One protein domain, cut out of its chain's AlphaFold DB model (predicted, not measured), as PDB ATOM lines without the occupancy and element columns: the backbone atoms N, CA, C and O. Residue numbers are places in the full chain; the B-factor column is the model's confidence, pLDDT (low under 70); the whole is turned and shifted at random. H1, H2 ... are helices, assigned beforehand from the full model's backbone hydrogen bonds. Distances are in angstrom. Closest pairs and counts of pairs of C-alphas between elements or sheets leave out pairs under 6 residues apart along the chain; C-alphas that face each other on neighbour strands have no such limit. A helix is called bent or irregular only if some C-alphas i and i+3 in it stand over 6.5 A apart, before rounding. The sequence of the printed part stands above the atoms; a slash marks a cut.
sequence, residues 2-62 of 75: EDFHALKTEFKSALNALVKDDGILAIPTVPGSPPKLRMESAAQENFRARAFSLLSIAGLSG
ATOM      1  N   GLU A   2     -45.412  14.068 -39.198       76.38
ATOM      2  CA  GLU A   2     -46.211  13.286 -38.238       76.38
ATOM      3  C   GLU A   2     -46.460  11.833 -38.693       76.38
ATOM      4  O   GLU A   2     -46.268  10.915 -37.900       76.38
ATOM      5  N   ASP A   3     -46.729  11.602 -39.983       90.38
ATOM      6  CA  ASP A   3     -46.968  10.251 -40.527       90.38
ATOM      7  C   ASP A   3     -45.771   9.303 -40.362       90.38
ATOM      8  O   ASP A   3     -45.928   8.124 -40.052       90.38
ATOM      9  N   PHE A   4     -44.548   9.821 -40.516       91.38
ATOM     10  CA  PHE A   4     -43.334   9.022 -40.335       91.38
ATOM     11  C   PHE A   4     -43.137   8.626 -38.868       91.38
ATOM     12  O   PHE A   4     -42.738   7.499 -38.573       91.38
ATOM     13  N   HIS A   5     -43.438   9.536 -37.938       92.69
ATOM     14  CA  HIS A   5     -43.374   9.241 -36.509       92.69
ATOM     15  C   HIS A   5     -44.424   8.207 -36.094       92.69
ATOM     16  O   HIS A   5     -44.103   7.308 -35.310       92.69
ATOM     17  N   ALA A   6     -45.636   8.293 -36.647       95.44
ATOM     18  CA  ALA A   6     -46.682   7.299 -36.435       95.44
ATOM     19  C   ALA A   6     -46.241   5.917 -36.947       95.44
ATOM     20  O   ALA A   6     -46.227   4.961 -36.172       95.44
ATOM     21  N   LEU A   7     -45.753   5.835 -38.190       94.38
ATOM     22  CA  LEU A   7     -45.269   4.585 -38.783       94.38
ATOM     23  C   LEU A   7     -44.103   3.976 -37.993       94.38
ATOM     24  O   LEU A   7     -44.079   2.776 -37.727       94.38
ATOM     25  N   LYS A   8     -43.134   4.797 -37.573       94.12
ATOM     26  CA  LYS A   8     -42.008   4.337 -36.748       94.12
ATOM     27  C   LYS A   8     -42.486   3.777 -35.404       94.12
ATOM     28  O   LYS A   8     -41.937   2.788 -34.921       94.12
ATOM     29  N   THR A   9     -43.499   4.399 -34.805       95.75
ATOM     30  CA  THR A   9     -44.088   3.952 -33.534       95.75
ATOM     31  C   THR A   9     -44.811   2.619 -33.697       95.75
ATOM     32  O   THR A   9     -44.598   1.711 -32.894       95.75
ATOM     33  N   GLU A  10     -45.600   2.468 -34.760       96.56
ATOM     34  CA  GLU A  10     -46.264   1.210 -35.105       96.56
ATOM     35  C   GLU A  10     -45.247   0.088 -35.346       96.56
ATOM     36  O   GLU A  10     -45.347  -0.980 -34.745       96.56
ATOM     37  N   PHE A  11     -44.208   0.358 -36.140       95.50
ATOM     38  CA  PHE A  11     -43.133  -0.592 -36.418       95.50
ATOM     39  C   PHE A  11     -42.425  -1.059 -35.140       95.50
ATOM     40  O   PHE A  11     -42.218  -2.257 -34.939       95.50
ATOM     41  N   LYS A  12     -42.095  -0.124 -34.239       95.38
ATOM     42  CA  LYS A  12     -41.494  -0.447 -32.940       95.38
ATOM     43  C   LYS A  12     -42.430  -1.298 -32.077       95.38
ATOM     44  O   LYS A  12     -41.972  -2.250 -31.454       95.38
ATOM     45  N   SER A  13     -43.724  -0.981 -32.059       95.94
ATOM     46  CA  SER A  13     -44.735  -1.760 -31.334       95.94
ATOM     47  C   SER A  13     -44.827  -3.197 -31.859       95.94
ATOM     48  O   SER A  13     -44.759  -4.148 -31.081       95.94
ATOM     49  N   ALA A  14     -44.889  -3.368 -33.183       96.50
ATOM     50  CA  ALA A  14     -44.944  -4.679 -33.823       96.50
ATOM     51  C   ALA A  14     -43.692  -5.523 -33.531       96.50
ATOM     52  O   ALA A  14     -43.804  -6.710 -33.223       96.50
ATOM     53  N   LEU A  15     -42.502  -4.915 -33.571       95.56
ATOM     54  CA  LEU A  15     -41.258  -5.611 -33.242       95.56
ATOM     55  C   LEU A  15     -41.151  -5.980 -31.765       95.56
ATOM     56  O   LEU A  15     -40.755  -7.104 -31.466       95.56
ATOM     57  N   ASN A  16     -41.542  -5.088 -30.853       94.62
ATOM     58  CA  ASN A  16     -41.620  -5.408 -29.426       94.62
ATOM     59  C   ASN A  16     -42.551  -6.606 -29.183       94.62
ATOM     60  O   ASN A  16     -42.206  -7.509 -28.430       94.62
ATOM     61  N   ALA A  17     -43.709  -6.650 -29.847       95.81
ATOM     62  CA  ALA A  17     -44.646  -7.764 -29.718       95.81
ATOM     63  C   ALA A  17     -44.096  -9.081 -30.301       95.81
ATOM     64  O   ALA A  17     -44.348 -10.151 -29.747       95.81
ATOM     65  N   LEU A  18     -43.340  -9.009 -31.403       95.19
ATOM     66  CA  LEU A  18     -42.712 -10.172 -32.034       95.19
ATOM     67  C   LEU A  18     -41.598 -10.763 -31.162       95.19
ATOM     68  O   LEU A  18     -41.543 -11.978 -30.970       95.19
ATOM     69  N   VAL A  19     -40.705  -9.905 -30.665       93.88
ATOM     70  CA  VAL A  19     -39.498 -10.305 -29.930       93.88
ATOM     71  C   VAL A  19     -39.801 -10.577 -28.455       93.88
ATOM     72  O   VAL A  19     -39.185 -11.463 -27.870       93.88
ATOM     73  N   LYS A  20     -40.815  -9.919 -27.877       92.44
ATOM     74  CA  LYS A  20     -41.124  -9.947 -26.436       92.44
ATOM     75  C   LYS A  20     -39.949  -9.400 -25.613       92.44
ATOM     76  O   LYS A  20     -39.077  -8.730 -26.159       92.44
ATOM     77  N   ASP A  21     -39.947  -9.652 -24.306       90.00
ATOM     78  CA  ASP A  21     -39.004  -9.015 -23.379       90.00
ATOM     79  C   ASP A  21     -37.560  -9.538 -23.519       90.00
ATOM     80  O   ASP A  21     -36.624  -8.742 -23.523       90.00
ATOM     81  N   ASP A  22     -37.380 -10.851 -23.715       89.69
ATOM     82  CA  ASP A  22     -36.058 -11.511 -23.743       89.69
ATOM     83  C   ASP A  22     -35.753 -12.241 -25.065       89.69
ATOM     84  O   ASP A  22     -34.812 -13.036 -25.158       89.69
ATOM     85  N   GLY A  23     -36.577 -12.046 -26.098       93.25
ATOM     86  CA  GLY A  23     -36.362 -12.716 -27.377       93.25
ATOM     87  C   GLY A  23     -35.222 -12.101 -28.181       93.25
ATOM     88  O   GLY A  23     -34.834 -10.947 -28.011       93.25
ATOM     89  N   ILE A  24     -34.708 -12.882 -29.128       93.88
ATOM     90  CA  ILE A  24     -33.736 -12.419 -30.117       93.88
ATOM     91  C   ILE A  24     -34.308 -12.710 -31.499       93.88
ATOM     92  O   ILE A  24     -34.746 -13.826 -31.782       93.88
ATOM     93  N   LEU A  25     -34.286 -11.704 -32.371       94.44
ATOM     94  CA  LEU A  25     -34.633 -11.868 -33.775       94.44
ATOM     95  C   LEU A  25     -33.385 -12.275 -34.565       94.44
ATOM     96  O   LEU A  25     -32.497 -11.459 -34.798       94.44
ATOM     97  N   ALA A  26     -33.331 -13.534 -34.994       93.88
ATOM     98  CA  ALA A  26     -32.281 -14.036 -35.875       93.88
ATOM     99  C   ALA A  26     -32.753 -13.996 -37.335       93.88
ATOM    100  O   ALA A  26     -33.677 -14.712 -37.718       93.88
ATOM    101  N   ILE A  27     -32.107 -13.162 -38.149       93.88
ATOM    102  CA  ILE A  27     -32.375 -13.020 -39.586       93.88
ATOM    103  C   ILE A  27     -31.056 -12.939 -40.366       93.88
ATOM    104  O   ILE A  27     -30.029 -12.566 -39.795       93.88
ATOM    105  N   PRO A  28     -31.053 -13.250 -41.674       91.69
ATOM    106  CA  PRO A  28     -29.923 -12.926 -42.539       91.69
ATOM    107  C   PRO A  28     -29.665 -11.412 -42.575       91.69
ATOM    108  O   PRO A  28     -30.607 -10.623 -42.578       91.69
ATOM    109  N   THR A  29     -28.398 -11.000 -42.665       90.56
ATOM    110  CA  THR A  29     -28.008  -9.582 -42.806       90.56
ATOM    111  C   THR A  29     -28.018  -9.100 -44.259       90.56
ATOM    112  O   THR A  29     -28.147  -7.908 -44.529       90.56
ATOM    113  N   VAL A  30     -27.915 -10.024 -45.217       91.06
ATOM    114  CA  VAL A  30     -27.938  -9.759 -46.663       91.06
ATOM    115  C   VAL A  30     -28.856 -10.757 -47.372       91.06
ATOM    116  O   VAL A  30     -29.030 -11.879 -46.892       91.06
ATOM    117  N   PRO A  31     -29.435 -10.395 -48.532       90.38
ATOM    118  CA  PRO A  31     -30.398 -11.249 -49.230       90.38
ATOM    119  C   PRO A  31     -29.784 -12.509 -49.863       90.38
ATOM    120  O   PRO A  31     -30.523 -13.345 -50.376       90.38
ATOM    121  N   GLY A  32     -28.456 -12.646 -49.883       89.25
ATOM    122  CA  GLY A  32     -27.781 -13.812 -50.442       89.25
ATOM    123  C   GLY A  32     -26.296 -13.575 -50.688       89.25
ATOM    124  O   GLY A  32     -25.687 -12.688 -50.087       89.25
ATOM    125  N   SER A  33     -25.723 -14.374 -51.590       88.25
ATOM    126  CA  SER A  33     -24.312 -14.283 -51.971       88.25
ATOM    127  C   SER A  33     -23.939 -12.885 -52.479       88.25
ATOM    128  O   SER A  33     -24.778 -12.210 -53.086       88.25
ATOM    129  N   PRO A  34     -22.677 -12.461 -52.294       88.38
ATOM    130  CA  PRO A  34     -22.207 -11.170 -52.777       88.38
ATOM    131  C   PRO A  34     -22.491 -10.970 -54.276       88.38
ATOM    132  O   PRO A  34     -22.304 -11.902 -55.068       88.38
ATOM    133  N   PRO A  35     -22.921  -9.768 -54.695       90.06
ATOM    134  CA  PRO A  35     -23.159  -9.487 -56.102       90.06
ATOM    135  C   PRO A  35     -21.845  -9.561 -56.888       90.06
ATOM    136  O   PRO A  35     -20.785  -9.145 -56.419       90.06
ATOM    137  N   LYS A  36     -21.918 -10.082 -58.117       90.88
ATOM    138  CA  LYS A  36     -20.763 -10.160 -59.021       90.88
ATOM    139  C   LYS A  36     -20.261  -8.766 -59.395       90.88
ATOM    140  O   LYS A  36     -21.044  -7.831 -59.571       90.88
ATOM    141  N   LEU A  37     -18.950  -8.657 -59.610       90.56
ATOM    142  CA  LEU A  37     -18.343  -7.444 -60.149       90.56
ATOM    143  C   LEU A  37     -18.951  -7.126 -61.528       90.56
ATOM    144  O   LEU A  37     -19.075  -8.019 -62.363       90.56
ATOM    145  N   ARG A  38     -19.318  -5.857 -61.761       89.56
ATOM    146  CA  ARG A  38     -19.965  -5.376 -63.005       89.56
ATOM    147  C   ARG A  38     -21.314  -6.043 -63.327       89.56
ATOM    148  O   ARG A  38     -21.707  -6.102 -64.487       89.56
ATOM    149  N   MET A  39     -22.037  -6.519 -62.311       91.62
ATOM    150  CA  MET A  39     -23.457  -6.857 -62.446       91.62
ATOM    151  C   MET A  39     -24.250  -5.650 -62.974       91.62
ATOM    152  O   MET A  39     -23.880  -4.507 -62.703       91.62
ATOM    153  N   GLU A  40     -25.339  -5.909 -63.695       95.38
ATOM    154  CA  GLU A  40     -26.265  -4.877 -64.172       95.38
ATOM    155  C   GLU A  40     -26.739  -3.969 -63.015       95.38
ATOM    156  O   GLU A  40     -26.918  -4.413 -61.877       95.38
ATOM    157  N   SER A  41     -26.868  -2.671 -63.292       93.62
ATOM    158  CA  SER A  41     -27.155  -1.627 -62.305       93.62
ATOM    159  C   SER A  41     -28.427  -1.862 -61.492       93.62
ATOM    160  O   SER A  41     -28.375  -1.789 -60.264       93.62
ATOM    161  N   ALA A  42     -29.545  -2.188 -62.140       94.94
ATOM    162  CA  ALA A  42     -30.812  -2.434 -61.467       94.94
ATOM    163  C   ALA A  42     -30.732  -3.688 -60.587       94.94
ATOM    164  O   ALA A  42     -31.270  -3.712 -59.480       94.94
ATOM    165  N   ALA A  43     -30.011  -4.727 -61.011       92.38
ATOM    166  CA  ALA A  43     -29.756  -5.892 -60.169       92.38
ATOM    167  C   ALA A  43     -28.922  -5.546 -58.916       92.38
ATOM    168  O   ALA A  43     -29.235  -6.027 -57.823       92.38
ATOM    169  N   GLN A  44     -27.914  -4.671 -59.033       91.81
ATOM    170  CA  GLN A  44     -27.151  -4.187 -57.872       91.81
ATOM    171  C   GLN A  44     -28.001  -3.334 -56.926       91.81
ATOM    172  O   GLN A  44     -27.903  -3.487 -55.708       91.81
ATOM    173  N   GLU A  45     -28.835  -2.448 -57.463       94.62
ATOM    174  CA  GLU A  45     -29.731  -1.606 -56.671       94.62
ATOM    175  C   GLU A  45     -30.756  -2.449 -55.909       94.62
ATOM    176  O   GLU A  45     -30.906  -2.286 -54.701       94.62
ATOM    177  N   ASN A  46     -31.350  -3.449 -56.561       94.56
ATOM    178  CA  ASN A  46     -32.237  -4.416 -55.914       94.56
ATOM    179  C   ASN A  46     -31.541  -5.220 -54.801       94.56
ATOM    180  O   ASN A  46     -32.164  -5.560 -53.793       94.56
ATOM    181  N   PHE A  47     -30.257  -5.562 -54.964       94.75
ATOM    182  CA  PHE A  47     -29.481  -6.204 -53.899       94.75
ATOM    183  C   PHE A  47     -29.293  -5.256 -52.708       94.75
ATOM    184  O   PHE A  47     -29.565  -5.640 -51.571       94.75
ATOM    185  N   ARG A  48     -28.882  -4.009 -52.969       93.75
ATOM    186  CA  ARG A  48     -28.663  -2.983 -51.938       93.75
ATOM    187  C   ARG A  48     -29.946  -2.634 -51.195       93.75
ATOM    188  O   ARG A  48     -29.916  -2.582 -49.973       93.75
ATOM    189  N   ALA A  49     -31.058  -2.455 -51.905       95.94
ATOM    190  CA  ALA A  49     -32.359  -2.174 -51.311       95.94
ATOM    191  C   ALA A  49     -32.767  -3.280 -50.334       95.94
ATOM    192  O   ALA A  49     -33.104  -2.996 -49.191       95.94
ATOM    193  N   ARG A  50     -32.639  -4.551 -50.742       95.31
ATOM    194  CA  ARG A  50     -32.965  -5.693 -49.878       95.31
ATOM    195  C   ARG A  50     -32.024  -5.832 -48.684       95.31
ATOM    196  O   ARG A  50     -32.498  -6.092 -47.583       95.31
ATOM    197  N   ALA A  51     -30.720  -5.641 -48.880       94.75
ATOM    198  CA  ALA A  51     -29.767  -5.624 -47.771       94.75
ATOM    199  C   ALA A  51     -30.109  -4.501 -46.779       94.75
ATOM    200  O   ALA A  51     -30.205  -4.732 -45.579       94.75
ATOM    201  N   PHE A  52     -30.400  -3.301 -47.281       94.69
ATOM    202  CA  PHE A  52     -30.776  -2.167 -46.448       94.69
ATOM    203  C   PHE A  52     -32.090  -2.404 -45.700       94.69
ATOM    204  O   PHE A  52     -32.177  -2.043 -44.531       94.69
ATOM    205  N   SER A  53     -33.086  -3.054 -46.309       94.31
ATOM    206  CA  SER A  53     -34.329  -3.421 -45.618       94.31
ATOM    207  C   SER A  53     -34.080  -4.299 -44.389       94.31
ATOM    208  O   SER A  53     -34.755  -4.109 -43.383       94.31
ATOM    209  N   LEU A  54     -33.104  -5.211 -44.441       94.62
ATOM    210  CA  LEU A  54     -32.729  -6.063 -43.306       94.62
ATOM    211  C   LEU A  54     -32.008  -5.253 -42.220       94.62
ATOM    212  O   LEU A  54     -32.386  -5.302 -41.053       94.62
ATOM    213  N   LEU A  55     -31.020  -4.445 -42.611       92.50
ATOM    214  CA  LEU A  55     -30.202  -3.653 -41.683       92.50
ATOM    215  C   LEU A  55     -30.974  -2.490 -41.030       92.50
ATOM    216  O   LEU A  55     -30.676  -2.079 -39.910       92.50
ATOM    217  N   SER A  56     -31.986  -1.951 -41.711       93.38
ATOM    218  CA  SER A  56     -32.768  -0.803 -41.224       93.38
ATOM    219  C   SER A  56     -33.664  -1.139 -40.034       93.38
ATOM    220  O   SER A  56     -34.093  -0.230 -39.322       93.38
ATOM    221  N   ILE A  57     -33.945  -2.424 -39.800       94.25
ATOM    222  CA  ILE A  57     -34.816  -2.895 -38.716       94.25
ATOM    223  C   ILE A  57     -34.314  -2.382 -37.362       94.25
ATOM    224  O   ILE A  57     -35.094  -1.831 -36.580       94.25
ATOM    225  N   ALA A  58     -33.010  -2.485 -37.105       92.19
ATOM    226  CA  ALA A  58     -32.397  -2.030 -35.862       92.19
ATOM    227  C   ALA A  58     -32.489  -0.507 -35.687       92.19
ATOM    228  O   ALA A  58     -32.924  -0.019 -34.646       92.19
ATOM    229  N   GLY A  59     -32.175   0.259 -36.736       90.88
ATOM    230  CA  GLY A  59     -32.228   1.724 -36.692       90.88
ATOM    231  C   GLY A  59     -33.644   2.286 -36.518       90.88
ATOM    232  O   GLY A  59     -33.845   3.277 -35.809       90.88
ATOM    233  N   LEU A  60     -34.645   1.655 -37.138       92.25
ATOM    234  CA  LEU A  60     -36.042   2.086 -37.044       92.25
ATOM    235  C   LEU A  60     -36.692   1.700 -35.707       92.25
ATOM    236  O   LEU A  60     -37.473   2.486 -35.172       92.25
ATOM    237  N   SER A  61     -36.347   0.541 -35.145       92.00
ATOM    238  CA  SER A  61     -36.868   0.075 -33.849       92.00
ATOM    239  C   SER A  61     -36.141   0.674 -32.641       92.00
ATOM    240  O   SER A  61     -36.749   0.877 -31.585       92.00
ATOM    241  N   GLY A  62     -34.855   0.994 -32.797       91.19
ATOM    242  CA  GLY A  62     -33.949   1.332 -31.700       91.19
ATOM    243  C   GLY A  62     -33.361   0.109 -30.987       91.19
ATOM    244  O   GLY A  62     -32.784   0.270 -29.915       91.19
TER     245      GLY A  62
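This is residues 2 to 62 of the 75 residues of an uncharacterized protein of Arundo donax (UniProt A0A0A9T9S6). Two helices make a T: the last residues of H2 meet the side of H1, and the long link between them, residues 20 to 40, runs out beside H2 to its far end, where the chain folds back. The printed part has 61 residues with two named helices, H1 then H2, and no named strand; its class is all helix. It is flat and loose, with a radius of gyration of the C-alphas of 14.9 A and spans of 43 by 30 by 13 A.

H1, residues 2 to 19, begins at C-alpha 2 (-46.211, 13.286, -38.238) and is 25.9 A long. H2, residues 41 to 61, is 30.1 A long and ends at C-alpha 61 (-36.868, 0.075, -33.849). H2 has a kink of 39 degrees near residue 55; it is neither bent nor irregular, but only just: C-alphas 55 and 58 are 6.4 A apart.

H1, with residues 8 to 15 alone, and H2, with residues 60 to 61 alone, touch; their closest C-alphas, of Lys 12 and Ser 61, are 4.7 A apart. Their lines are about perpendicular, at 77 degrees. Every O i to N i+4 pair is within hydrogen-bond range in H1, and 14 of 17 in H2.

The two C-alphas farthest apart, of Asp 21 and Arg 38, are 44.1 A apart. Residues 17 to 24, of which 17 to 19 belong to H1, and residues 37 to 42 stand free. The printed part has no cut, and no printed residue is under 70 in pLDDT.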